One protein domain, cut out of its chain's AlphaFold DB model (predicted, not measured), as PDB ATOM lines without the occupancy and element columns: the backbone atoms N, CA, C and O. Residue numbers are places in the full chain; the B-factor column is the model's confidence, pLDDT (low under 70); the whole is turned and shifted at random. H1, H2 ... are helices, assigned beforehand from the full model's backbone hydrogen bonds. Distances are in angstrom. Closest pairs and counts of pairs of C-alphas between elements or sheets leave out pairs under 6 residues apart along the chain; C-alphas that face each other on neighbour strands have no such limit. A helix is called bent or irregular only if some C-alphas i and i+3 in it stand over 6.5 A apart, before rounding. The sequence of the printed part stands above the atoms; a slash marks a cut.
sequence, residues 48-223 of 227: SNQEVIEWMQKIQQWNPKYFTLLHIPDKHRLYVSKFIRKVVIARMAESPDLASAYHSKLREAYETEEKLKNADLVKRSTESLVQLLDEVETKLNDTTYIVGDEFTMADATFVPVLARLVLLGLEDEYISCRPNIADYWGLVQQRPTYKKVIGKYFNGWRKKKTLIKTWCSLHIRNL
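AT A GLANCE: This is residues 48 to 223 of the 227 residues of the protein "GST C-terminal domain-containing protein" of Gossypium barbadense (UniProt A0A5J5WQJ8). A body of short and long helices, with H6 amid H1, H5, H7, H8 and H9, makes one end of an elongated model, and the hairpin H3 and H4 makes the other. H2 joins the two ends along one path; H10 reaches from H9 towards H3, with an open gap between H2 and H10. The 176 printed residues hold ten named helices, H1 to H10 in chain order, and no named strand: all helix. The whole is only just compact, close to loose, with a radius of gyration of the C-alphas of 18.9 A, and spans 56 by 33 by 31 A.

HOW THE PARTS SIT: The longest helix, H5, residues 119 to 140, touches H2, residues 64 to 70, with its residues 121 to 126 alone; the closest C-alphas, of Phe 67 and Val 122, are 6.2 A apart. H5 touches H8, residues 179 to 190, about perpendicular at 82 degrees, closest at C-alphas Leu 140 and Asn 180, 5.6 A. H6, residues 153 to 168, is near H5 and touches H1, residues 50 to 61, at a shallow tilt of 27 degrees, the same way, closest at C-alphas Met 56 and Ala 154, 5.1 A. H6 touches H7, residues 171 to 176, at C-alphas Leu 165 and Glu 171, 5.7 A. H7 and H8 only just touch, only at the corner, with 3 pairs of C-alphas within 8 A; so do H8 and H9, residues 192 to 202. H9 and H10, residues 205 to 223, touch only at the corner. The hairpin of H3, residues 74 to 94, and H4, residues 96 to 115, has a shallow tilt of 16 degrees, opposite ways, closest at C-alphas Met 92 and Ala 99, 5.3 A. H3 and H10 are close but not clearly touching: C-alphas Phe 83 and Asn 222 are 6.9 A apart. In H1, H2, H3, H5, H8 and H10 every O i to N i+4 pair is within hydrogen-bond range; the counts are 13 of 16 in H4, 10 of 12 in H6, 1 of 2 in H7 and 4 of 7 in H9.

IN THESE COORDINATES: H1 begins at C-alpha 50, (1.014, -27.034, -4.941). H5 is 31.5 A long, H3 30.1 A, H4 28.4 A, H10 26.9 A and H6 23.8 A. H4 has a kink of 27 degrees near residue 103 and is irregular, C-alphas 97 and 100 being 7.9 A apart; H7 is only just irregular, with 6.6 A between C-alphas 173 and 176. H10 ends at C-alpha 223, (51.220, -21.934, -13.358).

THE WHOLE: The C-alphas farthest apart, of Ala 93 and Asp 142, are 56.4 A apart. The printed part has no cut. The link from H5 to H6, residues 141 to 152, is long; the other links are tight. The mean pLDDT of the printed part is 94.5, and no printed residue is under 70.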
ATOM      1  N   SER A  48       3.195 -19.991  -7.739       84.00
ATOM      2  CA  SER A  48       3.355 -21.437  -7.916       84.00
ATOM      3  C   SER A  48       2.349 -22.198  -7.046       84.00
ATOM      4  O   SER A  48       2.351 -22.078  -5.819       84.00
ATOM      5  N   ASN A  49       1.477 -22.976  -7.689       90.50
ATOM      6  CA  ASN A  49       0.524 -23.832  -6.991       90.50
ATOM      7  C   ASN A  49       1.231 -25.064  -6.387       90.50
ATOM      8  O   ASN A  49       2.425 -25.294  -6.593       90.50
ATOM      9  N   GLN A  50       0.477 -25.867  -5.638       94.50
ATOM     10  CA  GLN A  50       1.014 -27.034  -4.941       94.50
ATOM     11  C   GLN A  50       1.672 -28.052  -5.895       94.50
ATOM     12  O   GLN A  50       2.763 -28.536  -5.601       94.50
ATOM     13  N   GLU A  51       1.075 -28.310  -7.061       96.00
ATOM     14  CA  GLU A  51       1.619 -29.245  -8.057       96.00
ATOM     15  C   GLU A  51       2.961 -28.750  -8.626       96.00
ATOM     16  O   GLU A  51       3.917 -29.519  -8.739       96.00
ATOM     17  N   VAL A  52       3.084 -27.447  -8.914       96.81
ATOM     18  CA  VAL A  52       4.353 -26.842  -9.360       96.81
ATOM     19  C   VAL A  52       5.442 -27.018  -8.298       96.81
ATOM     20  O   VAL A  52       6.577 -27.371  -8.628       96.81
ATOM     21  N   ILE A  53       5.111 -26.813  -7.020       96.75
ATOM     22  CA  ILE A  53       6.057 -26.973  -5.907       96.75
ATOM     23  C   ILE A  53       6.509 -28.428  -5.763       96.75
ATOM     24  O   ILE A  53       7.706 -28.679  -5.605       96.75
ATOM     25  N   GLU A  54       5.590 -29.384  -5.868       97.81
ATOM     26  CA  GLU A  54       5.899 -30.816  -5.807       97.81
ATOM     27  C   GLU A  54       6.845 -31.245  -6.932       97.81
ATOM     28  O   GLU A  54       7.825 -31.956  -6.686       97.81
ATOM     29  N   TRP A  55       6.630 -30.747  -8.152       98.19
ATOM     30  CA  TRP A  55       7.554 -30.985  -9.260       98.19
ATOM     31  C   TRP A  55       8.928 -30.365  -9.023       98.19
ATOM     32  O   TRP A  55       9.939 -31.040  -9.225       98.19
ATOM     33  N   MET A  56       9.000 -29.118  -8.542       97.88
ATOM     34  CA  MET A  56      10.283 -28.497  -8.193       97.88
ATOM     35  C   MET A  56      11.049 -29.330  -7.158       97.88
ATOM     36  O   MET A  56      12.247 -29.567  -7.327       97.88
ATOM     37  N   GLN A  57      10.367 -29.813  -6.116       97.56
ATOM     38  CA  GLN A  57      10.957 -30.675  -5.090       97.56
ATOM     39  C   GLN A  57      11.458 -31.990  -5.685       97.56
ATOM     40  O   GLN A  57      12.606 -32.363  -5.445       97.56
ATOM     41  N   LYS A  58      10.636 -32.659  -6.499       97.75
ATOM     42  CA  LYS A  58      11.002 -33.912  -7.167       97.75
ATOM     43  C   LYS A  58      12.246 -33.744  -8.041       97.75
ATOM     44  O   LYS A  58      13.189 -34.521  -7.925       97.75
ATOM     45  N   ILE A  59      12.302 -32.689  -8.854       97.88
ATOM     46  CA  ILE A  59      13.461 -32.404  -9.711       97.88
ATOM     47  C   ILE A  59      14.722 -32.143  -8.868       97.88
ATOM     48  O   ILE A  59      15.802 -32.623  -9.213       97.88
ATOM     49  N   GLN A  60      14.608 -31.410  -7.753       95.00
ATOM     50  CA  GLN A  60      15.741 -31.109  -6.863       95.00
ATOM     51  C   GLN A  60      16.262 -32.328  -6.081       95.00
ATOM     52  O   GLN A  60      17.413 -32.310  -5.641       95.00
ATOM     53  N   GLN A  61      15.463 -33.390  -5.916       94.69
ATOM     54  CA  GLN A  61      15.920 -34.627  -5.268       94.69
ATOM     55  C   GLN A  61      17.008 -35.338  -6.082       94.69
ATOM     56  O   GLN A  61      17.878 -35.998  -5.504       94.69
ATOM     57  N   TRP A  62      17.015 -35.175  -7.409       95.31
ATOM     58  CA  TRP A  62      18.086 -35.711  -8.234       95.31
ATOM     59  C   TRP A  62      19.389 -34.938  -7.999       95.31
ATOM     60  O   TRP A  62      19.515 -33.763  -8.343       95.31
ATOM     61  N   ASN A  63      20.403 -35.610  -7.447       91.38
ATOM     62  CA  ASN A  63      21.728 -35.026  -7.250       91.38
ATOM     63  C   ASN A  63      22.613 -35.241  -8.492       91.38
ATOM     64  O   ASN A  63      23.163 -36.332  -8.667       91.38
ATOM     65  N   PRO A  64      22.875 -34.206  -9.314       92.94
ATOM     66  CA  PRO A  64      23.598 -34.378 -10.567       92.94
ATOM     67  C   PRO A  64      25.114 -34.506 -10.386       92.94
ATOM     68  O   PRO A  64      25.817 -34.710 -11.374       92.94
ATOM     69  N   LYS A  65      25.666 -34.302  -9.179       92.50
ATOM     70  CA  LYS A  65      27.115 -34.108  -8.978       92.50
ATOM     71  C   LYS A  65      27.930 -35.297  -9.484       92.50
ATOM     72  O   LYS A  65      28.859 -35.102 -10.264       92.50
ATOM     73  N   TYR A  66      27.591 -36.508  -9.047       92.38
ATOM     74  CA  TYR A  66      28.353 -37.709  -9.399       92.38
ATOM     75  C   TYR A  66      28.102 -38.130 -10.841       92.38
ATOM     76  O   TYR A  66      29.068 -38.373 -11.558       92.38
ATOM     77  N   PHE A  67      26.841 -38.095 -11.285       93.69
ATOM     78  CA  PHE A  67      26.484 -38.311 -12.685       93.69
ATOM     79  C   PHE A  67      27.287 -37.390 -13.609       93.69
ATOM     80  O   PHE A  67      27.966 -37.857 -14.517       93.69
ATOM     81  N   THR A  68      27.304 -36.083 -13.337       94.38
ATOM     82  CA  THR A  68      28.058 -35.116 -14.149       94.38
ATOM     83  C   THR A  68      29.539 -35.465 -14.168       94.38
ATOM     84  O   THR A  68      30.135 -35.535 -15.235       94.38
ATOM     85  N   LEU A  69      30.147 -35.671 -12.997       94.06
ATOM     86  CA  LEU A  69      31.587 -35.893 -12.892       94.06
ATOM     87  C   LEU A  69      32.040 -37.193 -13.565       94.06
ATOM     88  O   LEU A  69      33.140 -37.208 -14.107       94.06
ATOM     89  N   LEU A  70      31.210 -38.239 -13.570       92.31
ATOM     90  CA  LEU A  70      31.507 -39.492 -14.266       92.31
ATOM     91  C   LEU A  70      31.626 -39.297 -15.784       92.31
ATOM     92  O   LEU A  70      32.500 -39.877 -16.417       92.31
ATOM     93  N   HIS A  71      30.786 -38.439 -16.359       93.56
ATOM     94  CA  HIS A  71      30.777 -38.159 -17.797       93.56
ATOM     95  C   HIS A  71      31.850 -37.142 -18.226       93.56
ATOM     96  O   HIS A  71      31.929 -36.764 -19.395       93.56
ATOM     97  N   ILE A  72      32.699 -36.678 -17.301       92.88
ATOM     98  CA  ILE A  72      33.848 -35.823 -17.614       92.88
ATOM     99  C   ILE A  72      35.122 -36.674 -17.660       92.88
ATOM    100  O   ILE A  72      35.419 -37.359 -16.683       92.88
ATOM    101  N   PRO A  73      35.956 -36.563 -18.716       92.56
ATOM    102  CA  PRO A  73      37.205 -37.315 -18.791       92.56
ATOM    103  C   PRO A  73      38.109 -37.088 -17.573       92.56
ATOM    104  O   PRO A  73      38.383 -35.941 -17.191       92.56
ATOM    105  N   ASP A  74      38.651 -38.179 -17.029       92.06
ATOM    106  CA  ASP A  74      39.434 -38.194 -15.788       92.06
ATOM    107  C   ASP A  74      40.553 -37.157 -15.754       92.06
ATOM    108  O   ASP A  74      40.725 -36.460 -14.756       92.06
ATOM    109  N   LYS A  75      41.273 -36.976 -16.867       92.75
ATOM    110  CA  LYS A  75      42.360 -35.991 -16.960       92.75
ATOM    111  C   LYS A  75      41.907 -34.577 -16.581       92.75
ATOM    112  O   LYS A  75      42.636 -33.861 -15.899       92.75
ATOM    113  N   HIS A  76      40.705 -34.170 -16.994       92.25
ATOM    114  CA  HIS A  76      40.172 -32.840 -16.704       92.25
ATOM    115  C   HIS A  76      39.636 -32.771 -15.279       92.25
ATOM    116  O   HIS A  76      39.937 -31.823 -14.551       92.25
ATOM    117  N   ARG A  77      38.897 -33.802 -14.862       93.00
ATOM    118  CA  ARG A  77      38.331 -33.912 -13.518       93.00
ATOM    119  C   ARG A  77      39.415 -33.888 -12.439       93.00
ATOM    120  O   ARG A  77      39.375 -33.037 -11.553       93.00
ATOM    121  N   LEU A  78      40.433 -34.740 -12.562       92.94
ATOM    122  CA  LEU A  78      41.556 -34.832 -11.625       92.94
ATOM    123  C   LEU A  78      42.389 -33.547 -11.597       92.94
ATOM    124  O   LEU A  78      42.808 -33.105 -10.523       92.94
ATOM    125  N   TYR A  79      42.597 -32.911 -12.757       94.19
ATOM    126  CA  TYR A  79      43.283 -31.621 -12.840       94.19
ATOM    127  C   TYR A  79      42.548 -30.542 -12.035       94.19
ATOM    128  O   TYR A  79      43.147 -29.889 -11.176       94.19
ATOM    129  N   VAL A  80      41.239 -30.393 -12.264       93.69
ATOM    130  CA  VAL A  80      40.398 -29.417 -11.553       93.69
ATOM    131  C   VAL A  80      40.313 -29.750 -10.063       93.69
ATOM    132  O   VAL A  80      40.485 -28.862  -9.235       93.69
ATOM    133  N   SER A  81      40.140 -31.022  -9.702       93.62
ATOM    134  CA  SER A  81      40.104 -31.501  -8.313       93.62
ATOM    135  C   SER A  81      41.397 -31.167  -7.554       93.62
ATOM    136  O   SER A  81      41.373 -30.602  -6.457       93.62
ATOM    137  N   LYS A  82      42.567 -31.418  -8.161       94.62
ATOM    138  CA  LYS A  82      43.869 -31.026  -7.596       94.62
ATOM    139  C   LYS A  82      43.992 -29.509  -7.447       94.62
ATOM    140  O   LYS A  82      44.465 -29.050  -6.409       94.62
ATOM    141  N   PHE A  83      43.569 -28.743  -8.450       95.19
ATOM    142  CA  PHE A  83      43.581 -27.284  -8.382       95.19
ATOM    143  C   PHE A  83      42.702 -26.766  -7.235       95.19
ATOM    144  O   PHE A  83      43.181 -26.005  -6.401       95.19
ATOM    145  N   ILE A  84      41.457 -27.239  -7.132       93.69
ATOM    146  CA  ILE A  84      40.507 -26.867  -6.075       93.69
ATOM    147  C   ILE A  84      41.087 -27.139  -4.682       93.69
ATOM    148  O   ILE A  84      41.021 -26.261  -3.826       93.69
ATOM    149  N   ARG A  85      41.703 -28.306  -4.452       95.50
ATOM    150  CA  ARG A  85      42.332 -28.623  -3.157       95.50
ATOM    151  C   ARG A  85      43.453 -27.647  -2.797       95.50
ATOM    152  O   ARG A  85      43.514 -27.195  -1.660       95.50
ATOM    153  N   LYS A  86      44.295 -27.259  -3.764       95.62
ATOM    154  CA  LYS A  86      45.332 -26.235  -3.544       95.62
ATOM    155  C   LYS A  86      44.734 -24.872  -3.194       95.62
ATOM    156  O   LYS A  86      45.239 -24.217  -2.292       95.62
ATOM    157  N   VAL A  87      43.651 -24.476  -3.873       94.50
ATOM    158  CA  VAL A  87      42.886 -23.260  -3.545       94.50
ATOM    159  C   VAL A  87      42.386 -23.306  -2.111       94.50
ATOM    160  O   VAL A  87      42.619 -22.365  -1.366       94.50
ATOM    161  N   VAL A  88      41.748 -24.400  -1.699       94.50
ATOM    162  CA  VAL A  88      41.246 -24.546  -0.326       94.50
ATOM    163  C   VAL A  88      42.373 -24.412   0.697       94.50
ATOM    164  O   VAL A  88      42.236 -23.645   1.640       94.50
ATOM    165  N   ILE A  89      43.494 -25.109   0.489       95.06
ATOM    166  CA  ILE A  89      44.639 -25.084   1.410       95.06
ATOM    167  C   ILE A  89      45.242 -23.678   1.513       95.06
ATOM    168  O   ILE A  89      45.486 -23.203   2.618       95.06
ATOM    169  N   ALA A  90      45.449 -22.998   0.382       94.69
ATOM    170  CA  ALA A  90      45.989 -21.640   0.374       94.69
ATOM    171  C   ALA A  90      45.068 -20.665   1.124       94.69
ATOM    172  O   ALA A  90      45.521 -19.931   1.996       94.69
ATOM    173  N   ARG A  91      43.758 -20.716   0.857       93.81
ATOM    174  CA  ARG A  91      42.778 -19.832   1.508       93.81
ATOM    175  C   ARG A  91      42.584 -20.125   2.988       93.81
ATOM    176  O   ARG A  91      42.375 -19.203   3.764       93.81
ATOM    177  N   MET A  92      42.717 -21.384   3.387       94.88
ATOM    178  CA  MET A  92      42.727 -21.774   4.793       94.88
ATOM    179  C   MET A  92      43.899 -21.147   5.555       94.88
ATOM    180  O   MET A  92      43.707 -20.672   6.668       94.88
ATOM    181  N   ALA A  93      45.090 -21.100   4.947       94.06
ATOM    182  CA  ALA A  93      46.257 -20.451   5.545       94.06
ATOM    183  C   ALA A  93      46.095 -18.921   5.637       94.06
ATOM    184  O   ALA A  93      46.529 -18.315   6.612       94.06
ATOM    185  N   GLU A  94      45.442 -18.302   4.648       94.19
ATOM    186  CA  GLU A  94      45.151 -16.859   4.621       94.19
ATOM    187  C   GLU A  94      44.018 -16.436   5.573       94.19
ATOM    188  O   GLU A  94      43.887 -15.256   5.889       94.19
ATOM    189  N   SER A  95      43.147 -17.356   5.996       94.94
ATOM    190  CA  SER A  95      41.985 -17.059   6.850       94.94
ATOM    191  C   SER A  95      41.816 -18.119   7.946       94.94
ATOM    192  O   SER A  95      40.912 -18.958   7.854       94.94
ATOM    193  N   PRO A  96      42.672 -18.100   8.990       92.69
ATOM    194  CA  PRO A  96      42.667 -19.110  10.051       92.69
ATOM    195  C   PRO A  96      41.338 -19.209  10.808       92.69
ATOM    196  O   PRO A  96      40.955 -20.283  11.262       92.69
ATOM    197  N   ASP A  97      40.594 -18.109  10.900       95.06
ATOM    198  CA  ASP A  97      39.282 -18.063  11.547       95.06
ATOM    199  C   ASP A  97      38.208 -18.874  10.793       95.06
ATOM    200  O   ASP A  97      37.224 -19.314  11.382       95.06
ATOM    201  N   LEU A  98      38.423 -19.146   9.501       95.56
ATOM    202  CA  LEU A  98      37.566 -19.992   8.667       95.56
ATOM    203  C   LEU A  98      38.104 -21.425   8.522       95.56
ATOM    204  O   LEU A  98      37.579 -22.197   7.711       95.56
ATOM    205  N   ALA A  99      39.137 -21.811   9.282       93.50
ATOM    206  CA  ALA A  99      39.843 -23.075   9.081       93.50
ATOM    207  C   ALA A  99      38.923 -24.301   9.119       93.50
ATOM    208  O   ALA A  99      39.034 -25.172   8.262       93.50
ATOM    209  N   SER A 100      37.957 -24.353  10.043       94.38
ATOM    210  CA  SER A 100      36.993 -25.463  10.124       94.38
ATOM    211  C   SER A 100      36.149 -25.611   8.847       94.38
ATOM    212  O   SER A 100      35.967 -26.718   8.324       94.38
ATOM    213  N   ALA A 101      35.686 -24.491   8.284       94.88
ATOM    214  CA  ALA A 101      34.892 -24.500   7.062       94.88
ATOM    215  C   ALA A 101      35.740 -24.924   5.849       94.88
ATOM    216  O   ALA A 101      35.308 -25.750   5.038       94.88
ATOM    217  N   TYR A 102      36.986 -24.449   5.761       95.69
ATOM    218  CA  TYR A 102      37.918 -24.893   4.724       95.69
ATOM    219  C   TYR A 102      38.325 -26.363   4.877       95.69
ATOM    220  O   TYR A 102      38.363 -27.074   3.875       95.69
ATOM    221  N   HIS A 103      38.546 -26.864   6.096       95.56
ATOM    222  CA  HIS A 103      38.786 -28.286   6.354       95.56
ATOM    223  C   HIS A 103      37.608 -29.149   5.905       95.56
ATOM    224  O   HIS A 103      37.811 -30.156   5.225       95.56
ATOM    225  N   SER A 104      36.381 -28.736   6.227       95.12
ATOM    226  CA  SER A 104      35.165 -29.423   5.779       95.12
ATOM    227  C   SER A 104      35.088 -29.462   4.252       95.12
ATOM    228  O   SER A 104      34.827 -30.510   3.661       95.12
ATOM    229  N   LYS A 105      35.411 -28.346   3.589       94.50
ATOM    230  CA  LYS A 105      35.418 -28.280   2.127       94.50
ATOM    231  C   LYS A 105      36.532 -29.108   1.488       94.50
ATOM    232  O   LYS A 105      36.325 -29.713   0.436       94.50
ATOM    233  N   LEU A 106      37.706 -29.145   2.115       95.12
ATOM    234  CA  LEU A 106      38.828 -29.968   1.681       95.12
ATOM    235  C   LEU A 106      38.461 -31.450   1.765       95.12
ATOM    236  O   LEU A 106      38.678 -32.183   0.802       95.12
ATOM    237  N   ARG A 107      37.852 -31.866   2.882       95.50
ATOM    238  CA  ARG A 107      37.345 -33.226   3.082       95.50
ATOM    239  C   ARG A 107      36.332 -33.600   2.005       95.50
ATOM    240  O   ARG A 107      36.518 -34.618   1.348       95.50
ATOM    241  N   GLU A 108      35.345 -32.743   1.735       93.62
ATOM    242  CA  GLU A 108      34.354 -32.971   0.670       93.62
ATOM    243  C   GLU A 108      35.024 -33.203  -0.699       93.62
ATOM    244  O   GLU A 108      34.590 -34.059  -1.475       93.62
ATOM    245  N   ALA A 109      36.090 -32.457  -1.010       92.56
ATOM    246  CA  ALA A 109      36.827 -32.617  -2.262       92.56
ATOM    247  C   ALA A 109      37.543 -33.977  -2.357       92.56
ATOM    248  O   ALA A 109      37.554 -34.569  -3.434       92.56
ATOM    249  N   TYR A 110      38.105 -34.489  -1.256       93.38
ATOM    250  CA  TYR A 110      38.689 -35.837  -1.213       93.38
ATOM    251  C   TYR A 110      37.621 -36.930  -1.288       93.38
ATOM    252  O   TYR A 110      37.715 -37.806  -2.144       93.38
ATOM    253  N   GLU A 111      36.563 -36.830  -0.481       93.44
ATOM    254  CA  GLU A 111      35.457 -37.793  -0.486       93.44
ATOM    255  C   GLU A 111      34.770 -37.885  -1.850       93.44
ATOM    256  O   GLU A 111      34.287 -38.945  -2.231       93.44
ATOM    257  N   THR A 112      34.697 -36.781  -2.602       92.12
ATOM    258  CA  THR A 112      34.102 -36.795  -3.946       92.12
ATOM    259  C   THR A 112      34.860 -37.750  -4.872       92.12
ATOM    260  O   THR A 112      34.229 -38.485  -5.623       92.12
ATOM    261  N   GLU A 113      36.194 -37.779  -4.803       87.50
ATOM    262  CA  GLU A 113      37.016 -38.700  -5.601       87.50
ATOM    263  C   GLU A 113      36.819 -40.160  -5.184       87.50
ATOM    264  O   GLU A 113      36.815 -41.046  -6.033       87.50
ATOM    265  N   GLU A 114      36.639 -40.420  -3.889       89.44
ATOM    266  CA  GLU A 114      36.365 -41.767  -3.374       89.44
ATOM    267  C   GLU A 114      34.967 -42.243  -3.768       89.44
ATOM    268  O   GLU A 114      34.809 -43.348  -4.282       89.44
ATOM    269  N   LYS A 115      33.954 -41.385  -3.612       90.44
ATOM    270  CA  LYS A 115      32.560 -41.678  -3.969       90.44
ATOM    271  C   LYS A 115      32.382 -41.934  -5.464       90.44
ATOM    272  O   LYS A 115      31.538 -42.742  -5.826       90.44
ATOM    273  N   LEU A 116      33.194 -41.319  -6.327       89.06
ATOM    274  CA  LEU A 116      33.185 -41.611  -7.766       89.06
ATOM    275  C   LEU A 116      33.689 -43.016  -8.117       89.06
ATOM    276  O   LEU A 116      33.374 -43.509  -9.194       89.06
ATOM    277  N   LYS A 117      34.440 -43.675  -7.226       86.62
ATOM    278  CA  LYS A 117      34.845 -45.081  -7.398       86.62
ATOM    279  C   LYS A 117      33.755 -46.062  -6.963       86.62
ATOM    280  O   LYS A 117      33.864 -47.251  -7.241       86.62
ATOM    281  N   ASN A 118      32.729 -45.586  -6.260       88.94
ATOM    282  CA  ASN A 118      31.616 -46.409  -5.818       88.94
ATOM    283  C   ASN A 118      30.579 -46.510  -6.948       88.94
ATOM    284  O   ASN A 118      29.816 -45.571  -7.196       88.94
ATOM    285  N   ALA A 119      30.556 -47.663  -7.617       87.00
ATOM    286  CA  ALA A 119      29.647 -47.932  -8.727       87.00
ATOM    287  C   ALA A 119      28.164 -47.819  -8.325       87.00
ATOM    288  O   ALA A 119      27.359 -47.329  -9.115       87.00
ATOM    289  N   ASP A 120      27.801 -48.174  -7.089       90.06
ATOM    290  CA  ASP A 120      26.411 -48.137  -6.618       90.06
ATOM    291  C   ASP A 120      25.889 -46.708  -6.443       90.06
ATOM    292  O   ASP A 120      24.707 -46.436  -6.656       90.06
ATOM    293  N   LEU A 121      26.745 -45.764  -6.036       86.88
ATOM    294  CA  LEU A 121      26.360 -44.351  -5.944       86.88
ATOM    295  C   LEU A 121      26.060 -43.763  -7.322       86.88
ATOM    296  O   LEU A 121      25.098 -43.014  -7.486       86.88
ATOM    297  N   VAL A 122      26.889 -44.113  -8.299       84.31
ATOM    298  CA  VAL A 122      26.727 -43.678  -9.683       84.31
ATOM    299  C   VAL A 122      25.464 -44.282 -10.279       84.31
ATOM    300  O   VAL A 122      24.625 -43.543 -10.789       84.31
ATOM    301  N   LYS A 123      25.291 -45.600 -10.136       90.50
ATOM    302  CA  LYS A 123      24.124 -46.330 -10.629       90.50
ATOM    303  C   LYS A 123      22.822 -45.737 -10.091       90.50
ATOM    304  O   LYS A 123      21.967 -45.367 -10.885       90.50
ATOM    305  N   ARG A 124      22.723 -45.515  -8.775       91.00
ATOM    306  CA  ARG A 124      21.538 -44.888  -8.161       91.00
ATOM    307  C   ARG A 124      21.252 -43.486  -8.694       91.00
ATOM    308  O   ARG A 124      20.097 -43.112  -8.869       91.00
ATOM    309  N   SER A 125      22.295 -42.693  -8.949       92.44
ATOM    310  CA  SER A 125      22.137 -41.350  -9.518       92.44
ATOM    311  C   SER A 125      21.619 -41.391 -10.958       92.44
ATOM    312  O   SER A 125      20.841 -40.513 -11.332       92.44
ATOM    313  N   THR A 126      22.038 -42.383 -11.748       94.50
ATOM    314  CA  THR A 126      21.538 -42.613 -13.109       94.50
ATOM    315  C   THR A 126      20.103 -43.134 -13.090       94.50
ATOM    316  O   THR A 126      19.264 -42.593 -13.796       94.50
ATOM    317  N   GLU A 127      19.785 -44.115 -12.244       95.56
ATOM    318  CA  GLU A 127      18.423 -44.655 -12.097       95.56
ATOM    319  C   GLU A 127      17.429 -43.569 -11.672       95.56
ATOM    320  O   GLU A 127      16.364 -43.440 -12.267       95.56
ATOM    321  N   SER A 128      17.811 -42.721 -10.712       96.31
ATOM    322  CA  SER A 128      16.995 -41.578 -10.291       96.31
ATOM    323  C   SER A 128      16.774 -40.558 -11.414       96.31
ATOM    324  O   SER A 128      15.693 -39.977 -11.488       96.31
ATOM    325  N   LEU A 129      17.762 -40.343 -12.295       97.81
ATOM    326  CA  LEU A 129      17.574 -39.501 -13.479       97.81
ATOM    327  C   LEU A 129      16.581 -40.140 -14.450       97.81
ATOM    328  O   LEU A 129      15.676 -39.459 -14.911       97.81
ATOM    329  N   VAL A 130      16.764 -41.424 -14.766       98.06
ATOM    330  CA  VAL A 130      15.897 -42.156 -15.699       98.06
ATOM    331  C   VAL A 130      14.453 -42.115 -15.214       98.06
ATOM    332  O   VAL A 130      13.588 -41.689 -15.968       98.06
ATOM    333  N   GLN A 131      14.218 -42.417 -13.935       98.12
ATOM    334  CA  GLN A 131      12.886 -42.336 -13.341       98.12
ATOM    335  C   GLN A 131      12.285 -40.927 -13.462       98.12
ATOM    336  O   GLN A 131      11.139 -40.786 -13.879       98.12
ATOM    337  N   LEU A 132      13.054 -39.877 -13.142       98.50
ATOM    338  CA  LEU A 132      12.585 -38.496 -13.287       98.50
ATOM    339  C   LEU A 132      12.187 -38.183 -14.738       98.50
ATOM    340  O   LEU A 132      11.160 -37.550 -14.964       98.50
ATOM    341  N   LEU A 133      12.996 -38.605 -15.712       98.69
ATOM    342  CA  LEU A 133      12.717 -38.368 -17.128       98.69
ATOM    343  C   LEU A 133      11.504 -39.164 -17.614       98.69
ATOM    344  O   LEU A 133      10.728 -38.632 -18.393       98.69
ATOM    345  N   ASP A 134      11.306 -40.395 -17.148       98.56
ATOM    346  CA  ASP A 134      10.153 -41.217 -17.536       98.56
ATOM    347  C   ASP A 134       8.837 -40.651 -16.970       98.56
ATOM    348  O   ASP A 134       7.808 -40.627 -17.650       98.56
ATOM    349  N   GLU A 135       8.872 -40.117 -15.746       98.25
ATOM    350  CA  GLU A 135       7.728 -39.416 -15.156       98.25
ATOM    351  C   GLU A 135       7.407 -38.110 -15.900       98.25
ATOM    352  O   GLU A 135       6.236 -37.809 -16.137       98.25
ATOM    353  N   VAL A 136       8.427 -37.339 -16.295       98.56
ATOM    354  CA  VAL A 136       8.228 -36.115 -17.090       98.56
ATOM    355  C   VAL A 136       7.722 -36.444 -18.494       98.56
ATOM    356  O   VAL A 136       6.807 -35.781 -18.968       98.56
ATOM    357  N   GLU A 137       8.257 -37.481 -19.136       98.69
ATOM    358  CA  GLU A 137       7.792 -37.961 -20.442       98.69
ATOM    359  C   GLU A 137       6.304 -38.315 -20.402       98.69
ATOM    360  O   GLU A 137       5.541 -37.884 -21.261       98.69
ATOM    361  N   THR A 138       5.881 -39.030 -19.355       98.19
ATOM    362  CA  THR A 138       4.468 -39.366 -19.137       98.19
ATOM    363  C   THR A 138       3.619 -38.108 -18.967       98.19
ATOM    364  O   THR A 138       2.543 -38.007 -19.542       98.19
ATOM    365  N   LYS A 139       4.098 -37.122 -18.202       97.25
ATOM    366  CA  LYS A 139       3.354 -35.880 -17.957       97.25
ATOM    367  C   LYS A 139       3.205 -35.022 -19.221       97.25
ATOM    368  O   LYS A 139       2.143 -34.445 -19.450       97.25
ATOM    369  N   LEU A 140       4.247 -34.967 -20.048       98.31
ATOM    370  CA  LEU A 140       4.267 -34.203 -21.299       98.31
ATOM    371  C   LEU A 140       3.447 -34.846 -22.425       98.31
ATOM    372  O   LEU A 140       3.175 -34.188 -23.421       98.31
ATOM    373  N   ASN A 141       3.012 -36.097 -22.264       97.19
ATOM    374  CA  ASN A 141       2.041 -36.702 -23.174       97.19
ATOM    375  C   ASN A 141       0.680 -35.981 -23.130       97.19
ATOM    376  O   ASN A 141      -0.017 -35.909 -24.139       97.19
ATOM    377  N   ASP A 142       0.308 -35.446 -21.963       95.56
ATOM    378  CA  ASP A 142      -1.016 -34.860 -21.735       95.56
ATOM    379  C   ASP A 142      -1.003 -33.324 -21.743       95.56
ATOM    380  O   ASP A 142      -2.058 -32.696 -21.833       95.56
ATOM    381  N   THR A 143       0.171 -32.704 -21.597       96.81
ATOM    382  CA  THR A 143       0.315 -31.259 -21.363       96.81
ATOM    383  C   THR A 143       1.521 -30.679 -22.096       96.81
ATOM    384  O   THR A 143       2.530 -31.353 -22.280       96.81
ATOM    385  N   THR A 144       1.435 -29.408 -22.503       97.00
ATOM    386  CA  THR A 144       2.515 -28.747 -23.265       97.00
ATOM    387  C   THR A 144       3.786 -28.515 -22.429       97.00
ATOM    388  O   THR A 144       4.902 -28.540 -22.953       97.00
ATOM    389  N   TYR A 145       3.627 -28.259 -21.130       97.88
ATOM    390  CA  TYR A 145       4.697 -28.061 -20.149       97.88
ATOM    391  C   TYR A 145       4.493 -29.004 -18.957       97.88
ATOM    392  O   TYR A 145       3.482 -29.688 -18.876       97.88
ATOM    393  N   ILE A 146       5.432 -29.052 -18.002       97.44
ATOM    394  CA  ILE A 146       5.361 -30.028 -16.890       97.44
ATOM    395  C   ILE A 146       4.057 -29.903 -16.084       97.44
ATOM    396  O   ILE A 146       3.541 -30.896 -15.573       97.44
ATOM    397  N   VAL A 147       3.525 -28.686 -15.953       96.44
ATOM    398  CA  VAL A 147       2.261 -28.427 -15.255       96.44
ATOM    399  C   VAL A 147       1.351 -27.587 -16.147       96.44
ATOM    400  O   VAL A 147       1.335 -26.362 -16.058       96.44
ATOM    401  N   GLY A 148       0.580 -28.264 -17.000       94.69
ATOM    402  CA  GLY A 148      -0.418 -27.638 -17.868       94.69
ATOM    403  C   GLY A 148       0.172 -27.035 -19.145       94.69
ATOM    404  O   GLY A 148       1.240 -27.431 -19.608       94.69
ATOM    405  N   ASP A 149      -0.542 -26.076 -19.731       95.31
ATOM    406  CA  ASP A 149      -0.195 -25.505 -21.042       95.31
ATOM    407  C   ASP A 149       0.634 -24.219 -20.973       95.31
ATOM    408  O   ASP A 149       1.040 -23.666 -21.999       95.31
ATOM    409  N   GLU A 150       0.955 -23.766 -19.762       94.06
ATOM    410  CA  GLU A 150       1.796 -22.600 -19.527       94.06
ATOM    411  C   GLU A 150       3.133 -22.983 -18.891       94.06
ATOM    412  O   GLU A 150       3.245 -23.932 -18.122       94.06
ATOM    413  N   PHE A 151       4.176 -22.213 -19.202       95.12
ATOM    414  CA  PHE A 151       5.504 -22.431 -18.631       95.12
ATOM    415  C   PHE A 151       5.538 -21.975 -17.169       95.12
ATOM    416  O   PHE A 151       5.365 -20.785 -16.893       95.12
ATOM    417  N   THR A 152       5.878 -22.880 -16.254       95.31
ATOM    418  CA  THR A 152       5.891 -22.625 -14.804       95.31
ATOM    419  C   THR A 152       7.300 -22.717 -14.202       95.31
ATOM    420  O   THR A 152       8.307 -22.907 -14.895       95.31
ATOM    421  N   MET A 153       7.411 -22.575 -12.876       95.94
ATOM    422  CA  MET A 153       8.681 -22.788 -12.173       95.94
ATOM    423  C   MET A 153       9.123 -24.260 -12.136       95.94
ATOM    424  O   MET A 153      10.321 -24.521 -11.968       95.94
ATOM    425  N   ALA A 154       8.217 -25.214 -12.377       97.56
ATOM    426  CA  ALA A 154       8.587 -26.614 -12.584       97.56
ATOM    427  C   ALA A 154       9.498 -26.734 -13.817       97.56
ATOM    428  O   ALA A 154      10.607 -27.267 -13.727       97.56
ATOM    429  N   ASP A 155       9.102 -26.113 -14.930       98.12
ATOM    430  CA  ASP A 155       9.896 -26.055 -16.157       98.12
ATOM    431  C   ASP A 155      11.214 -25.316 -15.943       98.12
ATOM    432  O   ASP A 155      12.282 -25.810 -16.306       98.12
ATOM    433  N   ALA A 156      11.181 -24.149 -15.288       96.50
ATOM    434  CA  ALA A 156      12.394 -23.388 -14.984       96.50
ATOM    435  C   ALA A 156      13.428 -24.212 -14.189       96.50
ATOM    436  O   ALA A 156      14.636 -24.036 -14.381       96.50
ATOM    437  N   THR A 157      12.958 -25.125 -13.336       97.06
ATOM    438  CA  THR A 157      13.790 -26.025 -12.528       97.06
ATOM    439  C   THR A 157      14.264 -27.249 -13.316       97.06
ATOM    440  O   THR A 157      15.384 -27.721 -13.099       97.06
ATOM    441  N   PHE A 158      13.465 -27.734 -14.269       98.44
ATOM    442  CA  PHE A 158      13.794 -28.888 -15.107       98.44
ATOM    443  C   PHE A 158      14.740 -28.556 -16.264       98.44
ATOM    444  O   PHE A 158      15.653 -29.319 -16.566       98.44
ATOM    445  N   VAL A 159      14.604 -27.387 -16.889       98.12
ATOM    446  CA  VAL A 159      15.429 -26.974 -18.038       98.12
ATOM    447  C   VAL A 159      16.949 -27.105 -17.793       98.12
ATOM    448  O   VAL A 159      17.656 -27.582 -18.687       98.12
ATOM    449  N   PRO A 160      17.504 -26.753 -16.614       96.62
ATOM    450  CA  PRO A 160      18.907 -27.014 -16.283       96.62
ATOM    451  C   PRO A 160      19.317 -28.497 -16.271       96.62
ATOM    452  O   PRO A 160      20.500 -28.787 -16.466       96.62
ATOM    453  N   VAL A 161      18.389 -29.431 -16.035       98.06
ATOM    454  CA  VAL A 161      18.626 -30.882 -16.146       98.06
ATOM    455  C   VAL A 161      18.885 -31.246 -17.605       98.06
ATOM    456  O   VAL A 161      19.964 -31.749 -17.913       98.06
ATOM    457  N   LEU A 162      17.972 -30.889 -18.511       98.19
ATOM    458  CA  LEU A 162      18.118 -31.164 -19.946       98.19
ATOM    459  C   LEU A 162      19.353 -30.475 -20.539       98.19
ATOM    460  O   LEU A 162      20.178 -31.105 -21.200       98.19
ATOM    461  N   ALA A 163      19.563 -29.196 -20.210       96.88
ATOM    462  CA  ALA A 163      20.736 -28.447 -20.661       96.88
ATOM    463  C   ALA A 163      22.060 -29.108 -20.241       96.88
ATOM    464  O   ALA A 163      23.050 -29.040 -20.975       96.88
ATOM    465  N   ARG A 164      22.094 -29.750 -19.065       95.94
ATOM    466  CA  ARG A 164      23.262 -30.501 -18.593       95.94
ATOM    467  C   ARG A 164      23.495 -31.755 -19.431       95.94
ATOM    468  O   ARG A 164      24.647 -32.009 -19.772       95.94
ATOM    469  N   LEU A 165      22.452 -32.503 -19.782       97.56
ATOM    470  CA  LEU A 165      22.572 -33.700 -20.622       97.56
ATOM    471  C   LEU A 165      23.136 -33.345 -22.001       97.56
ATOM    472  O   LEU A 165      24.139 -33.919 -22.424       97.56
ATOM    473  N   VAL A 166      22.614 -32.288 -22.631       95.81
ATOM    474  CA  VAL A 166      23.161 -31.754 -23.893       95.81
ATOM    475  C   VAL A 166      24.614 -31.293 -23.732       95.81
ATOM    476  O   VAL A 166      25.477 -31.558 -24.576       95.81
ATOM    477  N   LEU A 167      24.948 -30.623 -22.622       93.62
ATOM    478  CA  LEU A 167      26.322 -30.190 -22.356       93.62
ATOM    479  C   LEU A 167      27.293 -31.377 -22.266       93.62
ATOM    480  O   LEU A 167      28.424 -31.263 -22.754       93.62
ATOM    481  N   LEU A 168      26.847 -32.489 -21.684       94.00
ATOM    482  CA  LEU A 168      27.604 -33.734 -21.553       94.00
ATOM    483  C   LEU A 168      27.621 -34.574 -22.840       94.00
ATOM    484  O   LEU A 168      28.421 -35.495 -22.931       94.00
ATOM    485  N   GLY A 169      26.825 -34.214 -23.853       94.62
ATOM    486  CA  GLY A 169      26.718 -34.975 -25.101       94.62
ATOM    487  C   GLY A 169      25.844 -36.222 -24.971       94.62
ATOM    488  O   GLY A 169      26.079 -37.192 -25.676       94.62
ATOM    489  N   LEU A 170      24.868 -36.191 -24.062       97.12
ATOM    490  CA  LEU A 170      23.968 -37.299 -23.732       97.12
ATOM    491  C   LEU A 170      22.531 -37.039 -24.219       97.12
ATOM    492  O   LEU A 170      21.572 -37.571 -23.668       97.12
ATOM    493  N   GLU A 171      22.370 -36.158 -25.206       96.56
ATOM    494  CA  GLU A 171      21.059 -35.777 -25.739       96.56
ATOM    495  C   GLU A 171      20.349 -36.986 -26.356       96.56
ATOM    496  O   GLU A 171      19.218 -37.273 -25.984       96.56
ATOM    497  N   ASP A 172      21.041 -37.773 -27.179       97.19
ATOM    498  CA  ASP A 172      20.433 -38.934 -27.836       97.19
ATOM    499  C   ASP A 172      19.997 -40.034 -26.861       97.19
ATOM    500  O   ASP A 172      18.955 -40.658 -27.046       97.19
ATOM    501  N   GLU A 173      20.766 -40.240 -25.793       97.44
ATOM    502  CA  GLU A 173      20.527 -41.302 -24.811       97.44
ATOM    503  C   GLU A 173      19.372 -40.980 -23.853       97.44
ATOM    504  O   GLU A 173      18.661 -41.892 -23.427       97.44
ATOM    505  N   TYR A 174      19.167 -39.704 -23.507       98.12
ATOM    506  CA  TYR A 174      18.209 -39.317 -22.462       98.12
ATOM    507  C   TYR A 174      17.067 -38.413 -22.936       98.12
ATOM    508  O   TYR A 174      16.026 -38.384 -22.282       98.12
ATOM    509  N   ILE A 175      17.245 -37.680 -24.036       98.38
ATOM    510  CA  ILE A 175      16.272 -36.713 -24.561       98.38
ATOM    511  C   ILE A 175      15.659 -37.258 -25.850       98.38
ATOM    512  O   ILE A 175      14.459 -37.492 -25.883       98.38
ATOM    513  N   SER A 176      16.460 -37.526 -26.889       97.75
ATOM    514  CA  SER A 176      15.946 -37.912 -28.217       97.75
ATOM    515  C   SER A 176      15.174 -39.241 -28.214       97.75
ATOM    516  O   SER A 176      14.334 -39.464 -29.080       97.75
ATOM    517  N   CYS A 177      15.439 -40.128 -27.250       97.19
ATOM    518  CA  CYS A 177      14.718 -41.394 -27.067       97.19
ATOM    519  C   CYS A 177      13.329 -41.244 -26.413       97.19
ATOM    520  O   CYS A 177      12.590 -42.223 -26.336       97.19
ATOM    521  N   ARG A 178      12.987 -40.041 -25.938       98.44
ATOM    522  CA  ARG A 178      11.744 -39.689 -25.243       98.44
ATOM    523  C   ARG A 178      11.010 -38.616 -26.062       98.44
ATOM    524  O   ARG A 178      11.378 -37.444 -25.965       98.44
ATOM    525  N   PRO A 179      10.067 -38.994 -26.946       98.44
ATOM    526  CA  PRO A 179       9.514 -38.084 -27.949       98.44
ATOM    527  C   PRO A 179       8.861 -36.833 -27.348       98.44
ATOM    528  O   PRO A 179       9.110 -35.739 -27.852       98.44
ATOM    529  N   ASN A 180       8.115 -36.951 -26.244       98.62
ATOM    530  CA  ASN A 180       7.447 -35.792 -25.647       98.62
ATOM    531  C   ASN A 180       8.465 -34.819 -25.031       98.62
ATOM    532  O   ASN A 180       8.364 -33.604 -25.208       98.62
ATOM    533  N   ILE A 181       9.506 -35.332 -24.368       98.75
ATOM    534  CA  ILE A 181      10.631 -34.527 -23.879       98.75
ATOM    535  C   ILE A 181      11.415 -33.900 -25.034       98.75
ATOM    536  O   ILE A 181      11.851 -32.755 -24.904       98.75
ATOM    537  N   ALA A 182      11.621 -34.609 -26.144       98.62
ATOM    538  CA  ALA A 182      12.324 -34.077 -27.308       98.62
ATOM    539  C   ALA A 182      11.567 -32.887 -27.925       98.62
ATOM    540  O   ALA A 182      12.168 -31.830 -28.156       98.62
ATOM    541  N   ASP A 183      10.251 -33.016 -28.099       98.44
ATOM    542  CA  ASP A 183       9.386 -31.943 -28.595       98.44
ATOM    543  C   ASP A 183       9.353 -30.757 -27.619       98.44
ATOM    544  O   ASP A 183       9.622 -29.609 -28.002       98.44
ATOM    545  N   TYR A 184       9.142 -31.034 -26.329       98.62
ATOM    546  CA  TYR A 184       9.223 -30.050 -25.248       98.62
ATOM    547  C   TYR A 184      10.558 -29.299 -25.246       98.62
ATOM    548  O   TYR A 184      10.609 -28.070 -25.118       98.62
ATOM    549  N   TRP A 185      11.668 -30.016 -25.414       98.25
ATOM    550  CA  TRP A 185      12.999 -29.428 -25.438       98.25
ATOM    551  C   TRP A 185      13.169 -28.479 -26.623       98.25
ATOM    552  O   TRP A 185      13.691 -27.371 -26.449       98.25
ATOM    553  N   GLY A 186      12.645 -28.853 -27.793       97.56
ATOM    554  CA  GLY A 186      12.553 -27.980 -28.959       97.56
ATOM    555  C   GLY A 186      11.815 -26.673 -28.653       97.56
ATOM    556  O   GLY A 186      12.335 -25.589 -28.945       97.56
ATOM    557  N   LEU A 187      10.655 -26.745 -27.990       97.31
ATOM    558  CA  LEU A 187       9.875 -25.570 -27.575       97.31
ATOM    559  C   LEU A 187      10.653 -24.680 -26.593       97.31
ATOM    560  O   LEU A 187      10.776 -23.465 -26.795       97.31
ATOM    561  N   VAL A 188      11.239 -25.275 -25.552       97.31
ATOM    562  CA  VAL A 188      12.032 -24.562 -24.540       97.31
ATOM    563  C   VAL A 188      13.201 -23.816 -25.174       97.31
ATOM    564  O   VAL A 188      13.444 -22.651 -24.842       97.31
ATOM    565  N   GLN A 189      13.923 -24.455 -26.096       96.19
ATOM    566  CA  GLN A 189      15.086 -23.857 -26.746       96.19
ATOM    567  C   GLN A 189      14.736 -22.603 -27.558       96.19
ATOM    568  O   GLN A 189      15.589 -21.721 -27.736       96.19
ATOM    569  N   GLN A 190      13.486 -22.471 -28.018       96.38
ATOM    570  CA  GLN A 190      13.042 -21.281 -28.738       96.38
ATOM    571  C   GLN A 190      12.798 -20.069 -27.840       96.38
ATOM    572  O   GLN A 190      12.891 -18.935 -28.333       96.38
ATOM    573  N   ARG A 191      12.582 -20.275 -26.535       96.12
ATOM    574  CA  ARG A 191      12.267 -19.204 -25.583       96.12
ATOM    575  C   ARG A 191      13.400 -18.163 -25.516       96.12
ATOM    576  O   ARG A 191      14.573 -18.524 -25.349       96.12
ATOM    577  N   PRO A 192      13.091 -16.850 -25.565       96.81
ATOM    578  CA  PRO A 192      14.103 -15.797 -25.434       96.81
ATOM    579  C   PRO A 192      14.916 -15.895 -24.137       96.81
ATOM    580  O   PRO A 192      16.124 -15.647 -24.129       96.81
ATOM    581  N   THR A 193      14.272 -16.303 -23.040       95.06
ATOM    582  CA  THR A 193      14.911 -16.497 -21.731       95.06
ATOM    583  C   THR A 193      15.932 -17.633 -21.756       95.06
ATOM    584  O   THR A 193      17.054 -17.438 -21.286       95.06
ATOM    585  N   TYR A 194      15.618 -18.766 -22.397       96.19
ATOM    586  CA  TYR A 194      16.570 -19.861 -22.601       96.19
ATOM    587  C   TYR A 194      17.789 -19.397 -23.403       96.19
ATOM    588  O   TYR A 194      18.936 -19.563 -22.974       96.19
ATOM    589  N   LYS A 195      17.549 -18.743 -24.549       95.44
ATOM    590  CA  LYS A 195      18.610 -18.209 -25.416       95.44
ATOM    591  C   LYS A 195      19.515 -17.237 -24.654       95.44
ATOM    592  O   LYS A 195      20.731 -17.264 -24.844       95.44
ATOM    593  N   LYS A 196      18.950 -16.418 -23.764       95.12
ATOM    594  CA  LYS A 196      19.684 -15.439 -22.947       95.12
ATOM    595  C   LYS A 196      20.520 -16.082 -21.836       95.12
ATOM    596  O   LYS A 196      21.662 -15.661 -21.639       95.12
ATOM    597  N   VAL A 197      19.968 -17.058 -21.114       93.56
ATOM    598  CA  VAL A 197      20.573 -17.608 -19.885       93.56
ATOM    599  C   VAL A 197      21.472 -18.812 -20.162       93.56
ATOM    600  O   VAL A 197      22.560 -18.889 -19.598       93.56
ATOM    601  N   ILE A 198      21.068 -19.717 -21.055       93.56
ATOM    602  CA  ILE A 198      21.777 -20.979 -21.328       93.56
ATOM    603  C   ILE A 198      22.373 -20.963 -22.738       93.56
ATOM    604  O   ILE A 198      23.594 -21.076 -22.904       93.56
ATOM    605  N   GLY A 199      21.539 -20.741 -23.760       92.12
ATOM    606  CA  GLY A 199      21.946 -20.865 -25.164       92.12
ATOM    607  C   GLY A 199      23.077 -19.911 -25.575       92.12
ATOM    608  O   GLY A 199      23.923 -20.235 -26.414       92.12
ATOM    609  N   LYS A 200      23.169 -18.741 -24.930       91.31
ATOM    610  CA  LYS A 200      24.260 -17.772 -25.114       91.31
ATOM    611  C   LYS A 200      25.644 -18.366 -24.828       91.31
ATOM    612  O   LYS A 200      26.611 -17.936 -25.453       91.31
ATOM    613  N   TYR A 201      25.755 -19.332 -23.920       88.12
ATOM    614  CA  TYR A 201      27.046 -19.845 -23.451       88.12
ATOM    615  C   TYR A 201      27.389 -21.228 -24.001       88.12
ATOM    616  O   TYR A 201      28.575 -21.517 -24.188       88.12
ATOM    617  N   PHE A 202      26.379 -22.056 -24.277       87.19
ATOM    618  CA  PHE A 202      26.573 -23.486 -24.525       87.19
ATOM    619  C   PHE A 202      26.101 -23.987 -25.898       87.19
ATOM    620  O   PHE A 202      26.315 -25.156 -26.202       87.19
ATOM    621  N   ASN A 203      25.588 -23.119 -26.779       84.88
ATOM    622  CA  ASN A 203      25.217 -23.534 -28.139       84.88
ATOM    623  C   ASN A 203      26.420 -23.510 -29.100       84.88
ATOM    624  O   ASN A 203      27.134 -22.504 -29.209       84.88
ATOM    625  N   GLY A 204      26.625 -24.609 -29.834       85.19
ATOM    626  CA  GLY A 204      27.605 -24.724 -30.921       85.19
ATOM    627  C   GLY A 204      29.027 -24.296 -30.529       85.19
ATOM    628  O   GLY A 204      29.570 -24.710 -29.504       85.19
ATOM    629  N   TRP A 205      29.648 -23.421 -31.330       87.31
ATOM    630  CA  TRP A 205      31.011 -22.919 -31.080       87.31
ATOM    631  C   TRP A 205      31.161 -22.172 -29.741       87.31
ATOM    632  O   TRP A 205      32.250 -22.141 -29.159       87.31
ATOM    633  N   ARG A 206      30.079 -21.592 -29.202       88.88
ATOM    634  CA  ARG A 206      30.125 -20.841 -27.936       88.88
ATOM    635  C   ARG A 206      30.491 -21.745 -26.760       88.88
ATOM    636  O   ARG A 206      31.277 -21.317 -25.918       88.88
ATOM    637  N   LYS A 207      30.055 -23.013 -26.775       89.69
ATOM    638  CA  LYS A 207      30.482 -24.045 -25.812       89.69
ATOM    639  C   LYS A 207      32.002 -24.170 -25.780       89.69
ATOM    640  O   LYS A 207      32.612 -24.024 -24.723       89.69
ATOM    641  N   LYS A 208      32.626 -24.373 -26.947       88.94
ATOM    642  CA  LYS A 208      34.088 -24.506 -27.073       88.94
ATOM    643  C   LYS A 208      34.794 -23.255 -26.549       88.94
ATOM    644  O   LYS A 208      35.698 -23.368 -25.728       88.94
ATOM    645  N   LYS A 209      34.329 -22.063 -26.942       90.94
ATOM    646  CA  LYS A 209      34.866 -20.781 -26.458       90.94
ATOM    647  C   LYS A 209      34.803 -20.660 -24.930       90.94
ATOM    648  O   LYS A 209      35.799 -20.290 -24.311       90.94
ATOM    649  N   THR A 210      33.660 -20.978 -24.323       90.06
ATOM    650  CA  THR A 210      33.457 -20.925 -22.867       90.06
ATOM    651  C   THR A 210      34.389 -21.895 -22.138       90.06
ATOM    652  O   THR A 210      35.059 -21.505 -21.182       90.06
ATOM    653  N   LEU A 211      34.489 -23.142 -22.612       89.94
ATOM    654  CA  LEU A 211      35.335 -24.166 -21.995       89.94
ATOM    655  C   LEU A 211      36.828 -23.846 -22.128       89.94
ATOM    656  O   LEU A 211      37.551 -23.932 -21.137       89.94
ATOM    657  N   ILE A 212      37.283 -23.406 -23.308       92.00
ATOM    658  CA  ILE A 212      38.683 -23.014 -23.538       92.00
ATOM    659  C   ILE A 212      39.058 -21.838 -22.638       92.00
ATOM    660  O   ILE A 212      40.081 -21.892 -21.962       92.00
ATOM    661  N   LYS A 213      38.214 -20.799 -22.556       92.81
ATOM    662  CA  LYS A 213      38.469 -19.643 -21.684       92.81
ATOM    663  C   LYS A 213      38.636 -20.067 -20.221       92.81
ATOM    664  O   LYS A 213      39.565 -19.614 -19.550       92.81
ATOM    665  N   THR A 214      37.757 -20.944 -19.737       91.69
ATOM    666  CA  THR A 214      37.827 -21.480 -18.370       91.69
ATOM    667  C   THR A 214      39.098 -22.300 -18.159       91.69
ATOM    668  O   THR A 214      39.802 -22.090 -17.173       91.69
ATOM    669  N   TRP A 215      39.436 -23.181 -19.103       92.75
ATOM    670  CA  TRP A 215      40.648 -23.996 -19.047       92.75
ATOM    671  C   TRP A 215      41.918 -23.139 -19.011       92.75
ATOM    672  O   TRP A 215      42.755 -23.326 -18.129       92.75
ATOM    673  N   CYS A 216      42.036 -22.150 -19.901       93.69
ATOM    674  CA  CYS A 216      43.163 -21.217 -19.926       93.69
ATOM    675  C   CYS A 216      43.298 -20.459 -18.601       93.69
ATOM    676  O   CYS A 216      44.393 -20.383 -18.051       93.69
ATOM    677  N   SER A 217      42.190 -19.948 -18.053       93.25
ATOM    678  CA  SER A 217      42.191 -19.240 -16.766       93.25
ATOM    679  C   SER A 217      42.704 -20.123 -15.622       93.25
ATOM    680  O   SER A 217      43.581 -19.708 -14.861       93.25
ATOM    681  N   LEU A 218      42.220 -21.366 -15.528       93.50
ATOM    682  CA  LEU A 218      42.678 -22.322 -14.517       93.50
ATOM    683  C   LEU A 218      44.159 -22.669 -14.698       93.50
ATOM    684  O   LEU A 218      44.905 -22.700 -13.719       93.50
ATOM    685  N   HIS A 219      44.594 -22.878 -15.940       93.06
ATOM    686  CA  HIS A 219      45.975 -23.224 -16.244       93.06
ATOM    687  C   HIS A 219      46.946 -22.100 -15.887       93.06
ATOM    688  O   HIS A 219      47.917 -22.339 -15.170       93.06
ATOM    689  N   ILE A 220      46.641 -20.864 -16.293       95.12
ATOM    690  CA  ILE A 220      47.431 -19.672 -15.960       95.12
ATOM    691  C   ILE A 220      47.515 -19.496 -14.442       95.12
ATOM    692  O   ILE A 220      48.602 -19.308 -13.898       95.12
ATOM    693  N   ARG A 221      46.387 -19.606 -13.730       94.94
ATOM    694  CA  ARG A 221      46.373 -19.499 -12.264       94.94
ATOM    695  C   ARG A 221      47.227 -20.566 -11.597       94.94
ATOM    696  O   ARG A 221      47.974 -20.253 -10.677       94.94
ATOM    697  N   ASN A 222      47.141 -21.810 -12.060       93.00
ATOM    698  CA  ASN A 222      47.946 -22.896 -11.513       93.00
ATOM    699  C   ASN A 222      49.447 -22.703 -11.801       93.00
ATOM    700  O   ASN A 222      50.251 -22.935 -10.901       93.00
ATOM    701  N   LEU A 223      49.826 -22.251 -13.006       93.50
ATOM    702  CA  LEU A 223      51.220 -21.934 -13.358       93.50
ATOM    703  C   LEU A 223      51.789 -20.818 -12.474       93.50
ATOM    704  O   LEU A 223      52.877 -20.957 -11.924       93.50
TER     705      LEU A 223